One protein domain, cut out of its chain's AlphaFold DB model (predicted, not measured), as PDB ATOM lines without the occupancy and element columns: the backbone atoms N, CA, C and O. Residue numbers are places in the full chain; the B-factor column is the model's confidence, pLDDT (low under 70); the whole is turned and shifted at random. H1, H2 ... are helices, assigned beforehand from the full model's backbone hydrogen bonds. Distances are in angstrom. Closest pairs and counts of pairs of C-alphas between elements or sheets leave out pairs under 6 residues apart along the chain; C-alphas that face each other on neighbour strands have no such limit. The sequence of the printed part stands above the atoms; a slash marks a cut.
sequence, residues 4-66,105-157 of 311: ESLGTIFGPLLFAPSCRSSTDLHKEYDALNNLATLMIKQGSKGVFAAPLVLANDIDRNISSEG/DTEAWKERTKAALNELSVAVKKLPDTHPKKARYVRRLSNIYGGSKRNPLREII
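What this domain is: This is residues 4 to 66 and 105 to 157 of the 311 residues of the protein "Rho-GAP domain-containing protein" of Hymenolepis diminuta (UniProt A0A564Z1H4). Long helices H2 and H4 lie side by side; H1 crosses H2, H5 folds back along H4, H3 sticks out free. The all-helix printed part has 116 residues, with named helices H1 to H6 in order. Only just loose, close to compact, its radius of gyration of the C-alphas is 16.5 A; it spans 45 by 44 by 20 A.

How they stand to each other: H1, residues 4 to 15, touches H2, residues 22 to 44, at a steep tilt of 63 degrees, closest at C-alphas 7 and 37, 4.2 A. H4, residues 105 to 126, touches H2 with 116 to 126 alone, closest at C-alphas 123 and 35, 6.3 A. H4 and H5, residues 134 to 145, form a hairpin. H3, residues 52 to 66, and H6, residues 154 to 157, touch no helix. In H4 and H5 every O i to N i+4 pair is within hydrogen-bond range.

Where its parts are: C-alpha 4 is at (214.385, 233.129, 173.306), C-alpha 157 at (224.819, 203.889, 169.631).

The domain as a whole: Residues 67 to 104 are cut out, across 31.0 A; pLDDT is low at 144 to 157.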
ATOM      1  N   GLU A   4     213.777 231.895 173.826       92.44
ATOM      2  CA  GLU A   4     214.385 233.129 173.306       92.44
ATOM      3  C   GLU A   4     214.763 234.093 174.431       92.44
ATOM      4  O   GLU A   4     215.863 234.649 174.439       92.44
ATOM      5  N   SER A   5     213.901 234.240 175.444       93.25
ATOM      6  CA  SER A   5     214.231 235.027 176.636       93.25
ATOM      7  C   SER A   5     215.414 234.419 177.394       93.25
ATOM      8  O   SER A   5     216.318 235.138 177.813       93.25
ATOM      9  N   LEU A   6     215.444 233.090 177.538       93.38
ATOM     10  CA  LEU A   6     216.552 232.388 178.189       93.38
ATOM     11  C   LEU A   6     217.847 232.487 177.376       93.38
ATOM     12  O   LEU A   6     218.903 232.743 177.949       93.38
ATOM     13  N   GLY A   7     217.781 232.341 176.051       90.75
ATOM     14  CA  GLY A   7     218.941 232.515 175.180       90.75
ATOM     15  C   GLY A   7     219.519 233.925 175.253       90.75
ATOM     16  O   GLY A   7     220.737 234.085 175.294       90.75
ATOM     17  N   THR A   8     218.657 234.934 175.383       90.75
ATOM     18  CA  THR A   8     219.069 236.334 175.526       90.75
ATOM     19  C   THR A   8     219.845 236.546 176.826       90.75
ATOM     20  O   THR A   8     220.891 237.186 176.820       90.75
ATOM     21  N   ILE A   9     219.375 235.971 177.936       90.88
ATOM     22  CA  ILE A   9     220.007 236.121 179.257       90.88
ATOM     23  C   ILE A   9     221.304 235.305 179.349       90.88
ATOM     24  O   ILE A   9     222.333 235.801 179.808       90.88
ATOM     25  N   PHE A  10     221.267 234.043 178.919       91.06
ATOM     26  CA  PHE A  10     222.351 233.092 179.165       91.06
ATOM     27  C   PHE A  10     223.357 232.981 178.022       91.06
ATOM     28  O   PHE A  10     224.497 232.591 178.268       91.06
ATOM     29  N   GLY A  11     222.997 233.328 176.788       89.06
ATOM     30  CA  GLY A  11     223.888 233.199 175.634       89.06
ATOM     31  C   GLY A  11     225.214 233.940 175.794       89.06
ATOM     32  O   GLY A  11     226.269 233.308 175.666       89.06
ATOM     33  N   PRO A  12     225.206 235.231 176.165       86.06
ATOM     34  CA  PRO A  12     226.432 235.954 176.477       86.06
ATOM     35  C   PRO A  12     227.192 235.319 177.647       86.06
ATOM     36  O   PRO A  12     228.392 235.092 177.543       86.06
ATOM     37  N   LEU A  13     226.507 234.955 178.735       85.19
ATOM     38  CA  LEU A  13     227.146 234.404 179.938       85.19
ATOM     39  C   LEU A  13     227.861 233.070 179.680       85.19
ATOM     40  O   LEU A  13     228.946 232.828 180.206       85.19
ATOM     41  N   LEU A  14     227.268 232.206 178.859       86.25
ATOM     42  CA  LEU A  14     227.798 230.874 178.570       86.25
ATOM     43  C   LEU A  14     228.901 230.910 177.511       86.25
ATOM     44  O   LEU A  14     229.898 230.180 177.602       86.25
ATOM     45  N   PHE A  15     228.728 231.741 176.482       84.88
ATOM     46  CA  PHE A  15     229.533 231.635 175.272       84.88
ATOM     47  C   PHE A  15     230.523 232.772 175.073       84.88
ATOM     48  O   PHE A  15     231.516 232.541 174.375       84.88
ATOM     49  N   ALA A  16     230.344 233.920 175.734       83.19
ATOM     50  CA  ALA A  16     231.225 235.061 175.544       83.19
ATOM     51  C   ALA A  16     232.706 234.711 175.796       83.19
ATOM     52  O   ALA A  16     233.055 233.909 176.680       83.19
ATOM     53  N   PRO A  17     233.616 235.305 175.013       72.94
ATOM     54  CA  PRO A  17     235.041 235.252 175.288       72.94
ATOM     55  C   PRO A  17     235.391 236.016 176.568       72.94
ATOM     56  O   PRO A  17     234.982 237.158 176.742       72.94
ATOM     57  N   SER A  18     236.232 235.434 177.424       68.50
ATOM     58  CA  SER A  18     236.615 236.021 178.720       68.50
ATOM     59  C   SER A  18     237.441 237.317 178.633       68.50
ATOM     60  O   SER A  18     237.681 237.935 179.661       68.50
ATOM     61  N   CYS A  19     237.884 237.723 177.438       63.22
ATOM     62  CA  CYS A  19     238.803 238.851 177.240       63.22
ATOM     63  C   CYS A  19     238.340 239.831 176.149       63.22
ATOM     64  O   CYS A  19     239.179 240.460 175.508       63.22
ATOM     65  N   ARG A  20     237.032 239.933 175.876       67.44
ATOM     66  CA  ARG A  20     236.519 240.904 174.898       67.44
ATOM     67  C   ARG A  20     235.982 242.167 175.547       67.44
ATOM     68  O   ARG A  20     235.400 242.123 176.626       67.44
ATOM     69  N   SER A  21     236.185 243.282 174.852       72.88
ATOM     70  CA  SER A  21     235.574 244.563 175.185       72.88
ATOM     71  C   SER A  21     234.047 244.435 175.113       72.88
ATOM     72  O   SER A  21     233.507 243.707 174.272       72.88
ATOM     73  N   SER A  22     233.332 245.147 175.985       71.75
ATOM     74  CA  SER A  22     231.863 245.201 175.945       71.75
ATOM     75  C   SER A  22     231.356 245.715 174.593       71.75
ATOM     76  O   SER A  22     230.379 245.196 174.061       71.75
ATOM     77  N   THR A  23     232.077 246.659 173.985       73.25
ATOM     78  CA  THR A  23     231.770 247.246 172.673       73.25
ATOM     79  C   THR A  23     231.792 246.232 171.530       73.25
ATOM     80  O   THR A  23     230.983 246.337 170.611       73.25
ATOM     81  N   ASP A  24     232.676 245.232 171.579       71.31
ATOM     82  CA  ASP A  24     232.726 244.179 170.556       71.31
ATOM     83  C   ASP A  24     231.785 243.012 170.863       71.31
ATOM     84  O   ASP A  24     231.356 242.316 169.944       71.31
ATOM     85  N   LEU A  25     231.417 242.819 172.132       76.50
ATOM     86  CA  LEU A  25     230.466 241.788 172.545       76.50
ATOM     87  C   LEU A  25     229.049 242.066 172.026       76.50
ATOM     88  O   LEU A  25     228.360 241.130 171.627       76.50
ATOM     89  N   HIS A  26     228.637 243.336 171.945       80.25
ATOM     90  CA  HIS A  26     227.343 243.713 171.363       80.25
ATOM     91  C   HIS A  26     227.183 243.252 169.906       80.25
ATOM     92  O   HIS A  26     226.087 242.871 169.510       80.25
ATOM     93  N   LYS A  27     228.272 243.207 169.124       81.62
ATOM     94  CA  LYS A  27     228.248 242.747 167.721       81.62
ATOM     95  C   LYS A  27     228.018 241.239 167.596       81.62
ATOM     96  O   LYS A  27     227.553 240.767 166.566       81.62
ATOM     97  N   GLU A  28     228.375 240.479 168.629       81.44
ATOM     98  CA  GLU A  28     228.233 239.019 168.665       81.44
ATOM     99  C   GLU A  28     227.004 238.575 169.459       81.44
ATOM    100  O   GLU A  28     226.652 237.398 169.429       81.44
ATOM    101  N   TYR A  29     226.337 239.506 170.144       86.44
ATOM    102  CA  TYR A  29     225.244 239.230 171.067       86.44
ATOM    103  C   TYR A  29     224.129 238.411 170.416       86.44
ATOM    104  O   TYR A  29     223.741 237.375 170.953       86.44
ATOM    105  N   ASP A  30     223.692 238.806 169.220       88.38
ATOM    106  CA  ASP A  30     222.652 238.090 168.482       88.38
ATOM    107  C   ASP A  30     223.093 236.674 168.109       88.38
ATOM    108  O   ASP A  30     222.313 235.730 168.194       88.38
ATOM    109  N   ALA A  31     224.364 236.485 167.750       87.69
ATOM    110  CA  ALA A  31     224.892 235.167 167.423       87.69
ATOM    111  C   ALA A  31     224.970 234.255 168.662       87.69
ATOM    112  O   ALA A  31     224.609 233.079 168.583       87.69
ATOM    113  N   LEU A  32     225.398 234.790 169.812       89.44
ATOM    114  CA  LEU A  32     225.473 234.046 171.074       89.44
ATOM    115  C   LEU A  32     224.076 233.732 171.632       89.44
ATOM    116  O   LEU A  32     223.842 232.617 172.102       89.44
ATOM    117  N   ASN A  33     223.142 234.680 171.529       92.38
ATOM    118  CA  ASN A  33     221.734 234.499 171.868       92.38
ATOM    119  C   ASN A  33     221.096 233.407 171.002       92.38
ATOM    120  O   ASN A  33     220.515 232.456 171.525       92.38
ATOM    121  N   ASN A  34     221.256 233.494 169.680       91.75
ATOM    122  CA  ASN A  34     220.710 232.510 168.749       91.75
ATOM    123  C   ASN A  34     221.270 231.109 169.017       91.75
ATOM    124  O   ASN A  34     220.518 230.137 168.999       91.75
ATOM    125  N   LEU A  35     222.568 231.001 169.326       90.88
ATOM    126  CA  LEU A  35     223.186 229.728 169.689       90.88
ATOM    127  C   LEU A  35     222.575 229.143 170.970       90.88
ATOM    128  O   LEU A  35     222.211 227.969 170.995       90.88
ATOM    129  N   ALA A  36     222.430 229.955 172.019       91.75
ATOM    130  CA  ALA A  36     221.833 229.517 173.278       91.75
ATOM    131  C   ALA A  36     220.362 229.130 173.119       91.75
ATOM    132  O   ALA A  36     219.954 228.060 173.564       91.75
ATOM    133  N   THR A  37     219.585 229.959 172.423       93.00
ATOM    134  CA  THR A  37     218.177 229.704 172.110       93.00
ATOM    135  C   THR A  37     218.014 228.379 171.371       93.00
ATOM    136  O   THR A  37     217.152 227.577 171.724       93.00
ATOM    137  N   LEU A  38     218.857 228.120 170.369       92.06
ATOM    138  CA  LEU A  38     218.833 226.882 169.595       92.06
ATOM    139  C   LEU A  38     219.173 225.669 170.467       92.06
ATOM    140  O   LEU A  38     218.443 224.683 170.431       92.06
ATOM    141  N   MET A  39     220.212 225.753 171.304       89.38
ATOM    142  CA  MET A  39     220.566 224.666 172.225       89.38
ATOM    143  C   MET A  39     219.445 224.362 173.225       89.38
ATOM    144  O   MET A  39     219.160 223.195 173.486       89.38
ATOM    145  N   ILE A  40     218.769 225.391 173.739       89.81
ATOM    146  CA  ILE A  40     217.626 225.233 174.647       89.81
ATOM    147  C   ILE A  40     216.445 224.586 173.915       89.81
ATOM    148  O   ILE A  40     215.886 223.616 174.417       89.81
ATOM    149  N   LYS A  41     216.098 225.067 172.710       89.19
ATOM    150  CA  LYS A  41     215.017 224.492 171.888       89.19
ATOM    151  C   LYS A  41     215.294 223.033 171.508       89.19
ATOM    152  O   LYS A  41     214.361 222.243 171.410       89.19
ATOM    153  N   GLN A  42     216.553 222.666 171.270       84.81
ATOM    154  CA  GLN A  42     216.938 221.281 170.994       84.81
ATOM    155  C   GLN A  42     216.853 220.416 172.259       84.81
ATOM    156  O   GLN A  42     216.279 219.330 172.215       84.81
ATOM    157  N   GLY A  43     217.329 220.921 173.400       81.75
ATOM    158  CA  GLY A  43     217.204 220.239 174.689       81.75
ATOM    159  C   GLY A  43     215.751 219.987 175.090       81.75
ATOM    160  O   GLY A  43     215.406 218.866 175.446       81.75
ATOM    161  N   SER A  44     214.871 220.981 174.939       80.75
ATOM    162  CA  SER A  44     213.447 220.843 175.279       80.75
ATOM    163  C   SER A  44     212.688 219.866 174.379       80.75
ATOM    164  O   SER A  44     211.631 219.383 174.756       80.75
ATOM    165  N   LYS A  45     213.200 219.593 173.173       78.19
ATOM    166  CA  LYS A  45     212.635 218.610 172.237       78.19
ATOM    167  C   LYS A  45     213.136 217.181 172.495       78.19
ATOM    168  O   LYS A  45     212.833 216.299 171.699       78.19
ATOM    169  N   GLY A  46     213.944 216.958 173.536       71.75
ATOM    170  CA  GLY A  46     214.513 215.639 173.841       71.75
ATOM    171  C   GLY A  46     215.566 215.173 172.830       71.75
ATOM    172  O   GLY A  46     215.836 213.983 172.700       71.75
ATOM    173  N   VAL A  47     216.164 216.105 172.080       76.06
ATOM    174  CA  VAL A  47     217.184 215.782 171.069       76.06
ATOM    175  C   VAL A  47     218.469 215.276 171.721       76.06
ATOM    176  O   VAL A  47     219.193 214.469 171.146       76.06
ATOM    177  N   PHE A  48     218.772 215.751 172.926       73.00
ATOM    178  CA  PHE A  48     219.925 215.292 173.687       73.00
ATOM    179  C   PHE A  48     219.478 214.249 174.703       73.00
ATOM    180  O   PHE A  48     218.492 214.461 175.407       73.00
ATOM    181  N   ALA A  49     220.223 213.149 174.799       64.81
ATOM    182  CA  ALA A  49     220.002 212.157 175.840       64.81
ATOM    183  C   ALA A  49     220.207 212.809 177.218       64.81
ATOM    184  O   ALA A  49     221.268 213.379 177.493       64.81
ATOM    185  N   ALA A  50     219.185 212.736 178.065       66.25
ATOM    186  CA  ALA A  50     219.276 213.094 179.472       66.25
ATOM    187  C   ALA A  50     219.552 211.822 180.292       66.25
ATOM    188  O   ALA A  50     219.027 210.762 179.953       66.25
ATOM    189  N   PRO A  51     220.365 211.888 181.360       69.88
ATOM    190  CA  PRO A  51     220.486 210.778 182.299       69.88
ATOM    191  C   PRO A  51     219.114 210.369 182.845       69.88
ATOM    192  O   PRO A  51     218.340 211.241 183.231       69.88
ATOM    193  N   LEU A  52     218.837 209.063 182.920       69.44
ATOM    194  CA  LEU A  52     217.538 208.531 183.357       69.44
ATOM    195  C   LEU A  52     217.119 209.070 184.734       69.44
ATOM    196  O   LEU A  52     215.976 209.457 184.929       69.44
ATOM    197  N   VAL A  53     218.074 209.187 185.663       74.50
ATOM    198  CA  VAL A  53     217.847 209.776 186.994       74.50
ATOM    199  C   VAL A  53     217.327 211.210 186.885       74.50
ATOM    200  O   VAL A  53     216.350 211.565 187.533       74.50
ATOM    201  N   LEU A  54     217.941 212.018 186.014       75.50
ATOM    202  CA  LEU A  54     217.525 213.400 185.792       75.50
ATOM    203  C   LEU A  54     216.158 213.470 185.105       75.50
ATOM    204  O   LEU A  54     215.359 214.326 185.463       75.50
ATOM    205  N   ALA A  55     215.886 212.593 184.136       74.44
ATOM    206  CA  ALA A  55     214.583 212.523 183.477       74.44
ATOM    207  C   ALA A  55     213.474 212.195 184.491       74.44
ATOM    208  O   ALA A  55     212.517 212.952 184.619       74.44
ATOM    209  N   ASN A  56     213.684 211.162 185.311       76.50
ATOM    210  CA  ASN A  56     212.756 210.764 186.369       76.50
ATOM    211  C   ASN A  56     212.556 211.871 187.417       76.50
ATOM    212  O   ASN A  56     211.437 212.093 187.877       76.50
ATOM    213  N   ASP A  57     213.620 212.587 187.793       76.56
ATOM    214  CA  ASP A  57     213.523 213.727 188.709       76.56
ATOM    215  C   ASP A  57     212.734 214.892 188.094       76.56
ATOM    216  O   ASP A  57     211.942 215.526 188.791       76.56
ATOM    217  N   ILE A  58     212.925 215.177 186.802       76.25
ATOM    218  CA  ILE A  58     212.159 216.196 186.072       76.25
ATOM    219  C   ILE A  58     210.679 215.811 186.043       76.25
ATOM    220  O   ILE A  58     209.844 216.624 186.432       76.25
ATOM    221  N   ASP A  59     210.355 214.575 185.667       78.38
ATOM    222  CA  ASP A  59     208.973 214.097 185.580       78.38
ATOM    223  C   ASP A  59     208.284 214.090 186.945       78.38
ATOM    224  O   ASP A  59     207.134 214.527 187.070       78.38
ATOM    225  N   ARG A  60     209.006 213.685 188.000       79.88
ATOM    226  CA  ARG A  60     208.527 213.774 189.385       79.88
ATOM    227  C   ARG A  60     208.254 215.221 189.777       79.88
ATOM    228  O   ARG A  60     207.202 215.497 190.345       79.88
ATOM    229  N   ASN A  61     209.169 216.139 189.466       72.94
ATOM    230  CA  ASN A  61     209.043 217.544 189.844       72.94
ATOM    231  C   ASN A  61     207.906 218.252 189.090       72.94
ATOM    232  O   ASN A  61     207.155 219.000 189.714       72.94
ATOM    233  N   ILE A  62     207.727 217.969 187.797       74.94
ATOM    234  CA  ILE A  62     206.618 218.495 186.984       74.94
ATOM    235  C   ILE A  62     205.282 217.934 187.480       74.94
ATOM    236  O   ILE A  62     204.335 218.682 187.704       74.94
ATOM    237  N   SER A  63     205.210 216.624 187.729       71.06
ATOM    238  CA  SER A  63     204.010 215.990 188.292       71.06
ATOM    239  C   SER A  63     203.687 216.519 189.693       71.06
ATOM    240  O   SER A  63     202.526 216.583 190.096       71.06
ATOM    241  N   SER A  64     204.715 216.942 190.429       61.78
ATOM    242  CA  SER A  64     204.597 217.565 191.740       61.78
ATOM    243  C   SER A  64     204.340 219.072 191.707       61.78
ATOM    244  O   SER A  64     204.362 219.681 192.768       61.78
ATOM    245  N   GLU A  65     204.042 219.709 190.567       52.16
ATOM    246  CA  GLU A  65     203.633 221.130 190.545       52.16
ATOM    247  C   GLU A  65     202.368 221.414 191.392       52.16
ATOM    248  O   GLU A  65     202.093 222.567 191.727       52.16
ATOM    249  N   GLY A  66     201.669 220.379 191.879       51.41
ATOM    250  CA  GLY A  66     200.719 220.472 192.998       51.41
ATOM    251  C   GLY A  66     201.325 220.816 194.378       51.41
ATOM    252  O   GLY A  66     200.573 221.056 195.317       51.41
ATOM    253  N   ASP A 105     211.586 204.051 168.286       57.22
ATOM    254  CA  ASP A 105     211.939 205.479 168.345       57.22
ATOM    255  C   ASP A 105     213.439 205.747 168.173       57.22
ATOM    256  O   ASP A 105     213.873 206.895 168.037       57.22
ATOM    257  N   THR A 106     214.253 204.691 168.148       62.03
ATOM    258  CA  THR A 106     215.714 204.807 168.185       62.03
ATOM    259  C   THR A 106     216.271 205.414 166.891       62.03
ATOM    260  O   THR A 106     217.122 206.304 166.943       62.03
ATOM    261  N   GLU A 107     215.773 204.995 165.725       67.19
ATOM    262  CA  GLU A 107     216.226 205.529 164.431       67.19
ATOM    263  C   GLU A 107     215.692 206.945 164.174       67.19
ATOM    264  O   GLU A 107     216.457 207.839 163.809       67.19
ATOM    265  N   ALA A 108     214.419 207.204 164.486       73.94
ATOM    266  CA  ALA A 108     213.840 208.543 164.385       73.94
ATOM    267  C   ALA A 108     214.552 209.547 165.311       73.94
ATOM    268  O   ALA A 108     214.818 210.690 164.931       73.94
ATOM    269  N   TRP A 109     214.912 209.128 166.528       71.44
ATOM    270  CA  TRP A 109     215.696 209.942 167.451       71.44
ATOM    271  C   TRP A 109     217.122 210.195 166.940       71.44
ATOM    272  O   TRP A 109     217.593 211.337 166.990       71.44
ATOM    273  N   LYS A 110     217.794 209.184 166.375       73.06
ATOM    274  CA  LYS A 110     219.116 209.342 165.739       73.06
ATOM    275  C   LYS A 110     219.071 210.350 164.591       73.06
ATOM    276  O   LYS A 110     219.947 211.214 164.499       73.06
ATOM    277  N   GLU A 111     218.045 210.294 163.747       77.94
ATOM    278  CA  GLU A 111     217.858 211.241 162.646       77.94
ATOM    279  C   GLU A 111     217.603 212.670 163.141       77.94
ATOM    280  O   GLU A 111     218.260 213.604 162.670       77.94
ATOM    281  N   ARG A 112     216.732 212.853 164.144       76.56
ATOM    282  CA  ARG A 112     216.496 214.165 164.782       76.56
ATOM    283  C   ARG A 112     217.775 214.726 165.396       76.56
ATOM    284  O   ARG A 112     218.078 215.905 165.216       76.56
ATOM    285  N   THR A 113     218.557 213.881 166.061       78.06
ATOM    286  CA  THR A 113     219.846 214.251 166.657       78.06
ATOM    287  C   THR A 113     220.850 214.666 165.586       78.06
ATOM    288  O   THR A 113     221.510 215.697 165.714       78.06
ATOM    289  N   LYS A 114     220.926 213.927 164.475       80.44
ATOM    290  CA  LYS A 114     221.783 214.268 163.334       80.44
ATOM    291  C   LYS A 114     221.375 215.594 162.687       80.44
ATOM    292  O   LYS A 114     222.243 216.417 162.391       80.44
ATOM    293  N   ALA A 115     220.077 215.826 162.489       81.69
ATOM    294  CA  ALA A 115     219.553 217.079 161.947       81.69
ATOM    295  C   ALA A 115     219.862 218.270 162.869       81.69
ATOM    296  O   ALA A 115     220.346 219.304 162.409       81.69
ATOM    297  N   ALA A 116     219.679 218.096 164.176       81.75
ATOM    298  CA  ALA A 116     219.989 219.108 165.176       81.75
ATOM    299  C   ALA A 116     221.487 219.430 165.261       81.75
ATOM    300  O   ALA A 116     221.869 220.600 165.336       81.75
ATOM    301  N   LEU A 117     222.352 218.412 165.188       84.06
ATOM    302  CA  LEU A 117     223.800 218.608 165.120       84.06
ATOM    303  C   LEU A 117     224.206 219.350 163.837       84.06
ATOM    304  O   LEU A 117     225.097 220.202 163.885       84.06
ATOM    305  N   ASN A 118     223.533 219.095 162.708       85.19
ATOM    306  CA  ASN A 118     223.773 219.834 161.468       85.19
ATOM    307  C   ASN A 118     223.393 221.311 161.637       85.19
ATOM    308  O   ASN A 118     224.187 222.188 161.292       85.19
ATOM    309  N   GLU A 119     222.230 221.594 162.218       86.38
ATOM    310  CA  GLU A 119     221.760 222.953 162.504       86.38
ATOM    311  C   GLU A 119     222.726 223.702 163.441       86.38
ATOM    312  O   GLU A 119     223.143 224.828 163.159       86.38
ATOM    313  N   LEU A 120     223.184 223.030 164.503       87.00
ATOM    314  CA  LEU A 120     224.193 223.544 165.428       87.00
ATOM    315  C   LEU A 120     225.521 223.814 164.705       87.00
ATOM    316  O   LEU A 120     226.161 224.838 164.939       87.00
ATOM    317  N   SER A 121     225.936 222.932 163.791       86.81
ATOM    318  CA  SER A 121     227.157 223.126 163.005       86.81
ATOM    319  C   SER A 121     227.082 224.375 162.120       86.81
ATOM    320  O   SER A 121     228.071 225.100 161.997       86.81
ATOM    321  N   VAL A 122     225.906 224.673 161.559       90.19
ATOM    322  CA  VAL A 122     225.656 225.894 160.783       90.19
ATOM    323  C   VAL A 122     225.695 227.118 161.695       90.19
ATOM    324  O   VAL A 122     226.360 228.099 161.363       90.19
ATOM    325  N   ALA A 123     225.061 227.058 162.868       87.12
ATOM    326  CA  ALA A 123     225.085 228.147 163.844       87.12
ATOM    327  C   ALA A 123     226.511 228.462 164.335       87.12
ATOM    328  O   ALA A 123     226.918 229.620 164.373       87.12
ATOM    329  N   VAL A 124     227.319 227.436 164.619       88.62
ATOM    330  CA  VAL A 124     228.727 227.603 165.011       88.62
ATOM    331  C   VAL A 124     229.564 228.198 163.876       88.62
ATOM    332  O   VAL A 124     230.455 229.007 164.131       88.62
ATOM    333  N   LYS A 125     229.285 227.842 162.615       86.75
ATOM    334  CA  LYS A 125     229.967 228.433 161.453       86.75
ATOM    335  C   LYS A 125     229.643 229.917 161.268       86.75
ATOM    336  O   LYS A 125     230.530 230.647 160.831       86.75
ATOM    337  N   LYS A 126     228.432 230.353 161.639       88.25
ATOM    338  CA  LYS A 126     227.999 231.763 161.613       88.25
ATOM    339  C   LYS A 126     228.680 232.642 162.670       88.25
ATOM    340  O   LYS A 126     228.636 233.860 162.542       88.25
ATOM    341  N   LEU A 127     229.318 232.061 163.693       85.44
ATOM    342  CA  LEU A 127     230.150 232.833 164.624       85.44
ATOM    343  C   LEU A 127     231.317 233.492 163.867       85.44
ATOM    344  O   LEU A 127     231.837 232.891 162.926       85.44
ATOM    345  N   PRO A 128     231.791 234.678 164.270       82.00
ATOM    346  CA  PRO A 128     232.928 235.316 163.614       82.00
ATOM    347  C   PRO A 128     234.220 234.514 163.816       82.00
ATOM    348  O   PRO A 128     234.421 233.874 164.850       82.00
ATOM    349  N   ASP A 129     235.125 234.555 162.835       78.44
ATOM    350  CA  ASP A 129     236.406 233.824 162.892       78.44
ATOM    351  C   ASP A 129     237.334 234.317 164.003       78.44
ATOM    352  O   ASP A 129     238.173 233.575 164.509       78.44
ATOM    353  N   THR A 130     237.119 235.546 164.463       75.50
ATOM    354  CA  THR A 130     237.807 236.127 165.616       75.50
ATOM    355  C   THR A 130     237.355 235.514 166.950       75.50
ATOM    356  O   THR A 130     237.932 235.820 167.998       75.50
ATOM    357  N   HIS A 131     236.315 234.671 166.970       76.94
ATOM    358  CA  HIS A 131     235.804 234.067 168.196       76.94
ATOM    359  C   HIS A 131     236.741 232.944 168.693       76.94
ATOM    360  O   HIS A 131     236.855 231.892 168.054       76.94
ATOM    361  N   PRO A 132     237.356 233.073 169.885       77.06
ATOM    362  CA  PRO A 132     238.449 232.199 170.323       77.06
ATOM    363  C   PRO A 132     238.037 230.740 170.536       77.06
ATOM    364  O   PRO A 132     238.873 229.840 170.504       77.06
ATOM    365  N   LYS A 133     236.742 230.473 170.752       80.81
ATOM    366  CA  LYS A 133     236.227 229.105 170.927       80.81
ATOM    367  C   LYS A 133     235.659 228.502 169.635       80.81
ATOM    368  O   LYS A 133     235.360 227.311 169.641       80.81
ATOM    369  N   LYS A 134     235.538 229.261 168.531       84.62
ATOM    370  CA  LYS A 134     234.917 228.772 167.280       84.62
ATOM    371  C   LYS A 134     235.649 227.548 166.740       84.62
ATOM    372  O   LYS A 134     235.031 226.504 166.554       84.62
ATOM    373  N   ALA A 135     236.975 227.627 166.613       80.56
ATOM    374  CA  ALA A 135     237.803 226.503 166.170       80.56
ATOM    375  C   ALA A 135     237.635 225.259 167.063       80.56
ATOM    376  O   ALA A 135     237.573 224.132 166.573       80.56
ATOM    377  N   ARG A 136     237.490 225.453 168.382       83.88
ATOM    378  CA  ARG A 136     237.247 224.360 169.334       83.88
ATOM    379  C   ARG A 136     235.871 223.726 169.137       83.88
ATOM    380  O   ARG A 136     235.772 222.503 169.199       83.88
ATOM    381  N   TYR A 137     234.827 224.525 168.925       85.69
ATOM    382  CA  TYR A 137     233.473 224.026 168.678       85.69
ATOM    383  C   TYR A 137     233.392 223.267 167.357       85.69
ATOM    384  O   TYR A 137     232.915 222.137 167.349       85.69
ATOM    385  N   VAL A 138     233.953 223.823 166.279       85.44
ATOM    386  CA  VAL A 138     234.033 223.152 164.975       85.44
ATOM    387  C   VAL A 138     234.772 221.822 165.098       85.44
ATOM    388  O   VAL A 138     234.251 220.806 164.652       85.44
ATOM    389  N   ARG A 139     235.926 221.794 165.781       81.62
ATOM    390  CA  ARG A 139     236.690 220.558 166.009       81.62
ATOM    391  C   ARG A 139     235.926 219.530 166.847       81.62
ATOM    392  O   ARG A 139     236.010 218.335 166.590       81.62
ATOM    393  N   ARG A 140     235.189 219.966 167.873       81.06
ATOM    394  CA  ARG A 140     234.362 219.057 168.682       81.06
ATOM    395  C   ARG A 140     233.229 218.460 167.860       81.06
ATOM    396  O   ARG A 140     233.024 217.257 167.936       81.06
ATOM    397  N   LEU A 141     232.547 219.273 167.057       80.00
ATOM    398  CA  LEU A 141     231.482 218.796 166.183       80.00
ATOM    399  C   LEU A 141     232.030 217.869 165.100       80.00
ATOM    400  O   LEU A 141     231.490 216.788 164.911       80.00
ATOM    401  N   SER A 142     233.152 218.206 164.462       77.56
ATOM    402  CA  SER A 142     233.771 217.327 163.466       77.56
ATOM    403  C   SER A 142     234.198 215.986 164.056       77.56
ATOM    404  O   SER A 142     234.058 214.969 163.389       77.56
ATOM    405  N   ASN A 143     234.672 215.957 165.305       72.50
ATOM    406  CA  ASN A 143     235.010 214.706 165.985       72.50
ATOM    407  C   ASN A 143     233.775 213.840 166.264       72.50
ATOM    408  O   ASN A 143     233.900 212.625 166.289       72.50
ATOM    409  N   ILE A 144     232.598 214.444 166.452       68.50
ATOM    410  CA  ILE A 144     231.342 213.707 166.639       68.50
ATOM    411  C   ILE A 144     230.942 212.981 165.341       68.50
ATOM    412  O   ILE A 144     230.526 211.827 165.396       68.50
ATOM    413  N   TYR A 145     231.127 213.611 164.175       59.22
ATOM    414  CA  TYR A 145     230.840 212.995 162.870       59.22
ATOM    415  C   TYR A 145     231.952 212.059 162.374       59.22
ATOM    416  O   TYR A 145     231.691 211.037 161.744       59.22
ATOM    417  N   GLY A 146     233.208 212.415 162.626       51.22
ATOM    418  CA  GLY A 146     234.379 211.761 162.062       51.22
ATOM    419  C   GLY A 146     234.949 210.704 162.989       51.22
ATOM    420  O   GLY A 146     235.982 210.962 163.590       51.22
ATOM    421  N   GLY A 147     234.276 209.551 163.095       47.47
ATOM    422  CA  GLY A 147     234.840 208.207 163.338       47.47
ATOM    423  C   GLY A 147     236.052 208.018 164.267       47.47
ATOM    424  O   GLY A 147     236.770 207.032 164.109       47.47
ATOM    425  N   SER A 148     236.335 208.919 165.206       44.59
ATOM    426  CA  SER A 148     237.456 208.762 166.119       44.59
ATOM    427  C   SER A 148     237.138 207.578 167.024       44.59
ATOM    428  O   SER A 148     236.008 207.437 167.487       44.59
ATOM    429  N   LYS A 149     238.123 206.723 167.320       49.00
ATOM    430  CA  LYS A 149     237.965 205.534 168.191       49.00
ATOM    431  C   LYS A 149     237.483 205.857 169.625       49.00
ATOM    432  O   LYS A 149     237.390 204.964 170.451       49.00
ATOM    433  N   ARG A 150     237.216 207.133 169.922       48.34
ATOM    434  CA  ARG A 150     236.658 207.690 171.160       48.34
ATOM    435  C   ARG A 150     235.465 208.601 170.847       48.34
ATOM    436  O   ARG A 150     235.417 209.744 171.301       48.34
ATOM    437  N   ASN A 151     234.558 208.154 169.984       51.38
ATOM    438  CA  ASN A 151     233.303 208.857 169.752       51.38
ATOM    439  C   ASN A 151     232.389 208.587 170.954       51.38
ATOM    440  O   ASN A 151     231.931 207.453 171.079       51.38
ATOM    441  N   PRO A 152     232.059 209.589 171.789       49.28
ATOM    442  CA  PRO A 152     231.154 209.380 172.920       49.28
ATOM    443  C   PRO A 152     229.754 208.950 172.461       49.28
ATOM    444  O   PRO A 152     229.031 208.332 173.219       49.28
ATOM    445  N   LEU A 153     229.380 209.221 171.200       43.66
ATOM    446  CA  LEU A 153     228.141 208.705 170.617       43.66
ATOM    447  C   LEU A 153     228.236 207.245 170.154       43.66
ATOM    448  O   LEU A 153     227.207 206.597 170.116       43.66
ATOM    449  N   ARG A 154     229.413 206.691 169.817       45.22
ATOM    450  CA  ARG A 154     229.496 205.260 169.443       45.22
ATOM    451  C   ARG A 154     229.263 204.350 170.648       45.22
ATOM    452  O   ARG A 154     228.577 203.352 170.495       45.22
ATOM    453  N   GLU A 155     229.752 204.738 171.824       44.50
ATOM    454  CA  GLU A 155     229.458 204.042 173.089       44.50
ATOM    455  C   GLU A 155     227.966 204.107 173.471       44.50
ATOM    456  O   GLU A 155     227.493 203.256 174.210       44.50
ATOM    457  N   ILE A 156     227.220 205.079 172.932       47.44
ATOM    458  CA  ILE A 156     225.770 205.254 173.146       47.44
ATOM    459  C   ILE A 156     224.940 204.615 172.009       47.44
ATOM    460  O   ILE A 156     223.753 204.366 172.170       47.44
ATOM    461  N   ILE A 157     225.532 204.365 170.834       46.44
ATOM    462  CA  ILE A 157     224.819 203.889 169.631       46.44
ATOM    463  C   ILE A 157     224.980 202.374 169.414       46.44
ATOM    464  O   ILE A 157     224.065 201.769 168.861       46.44
TER     465      ILE A 157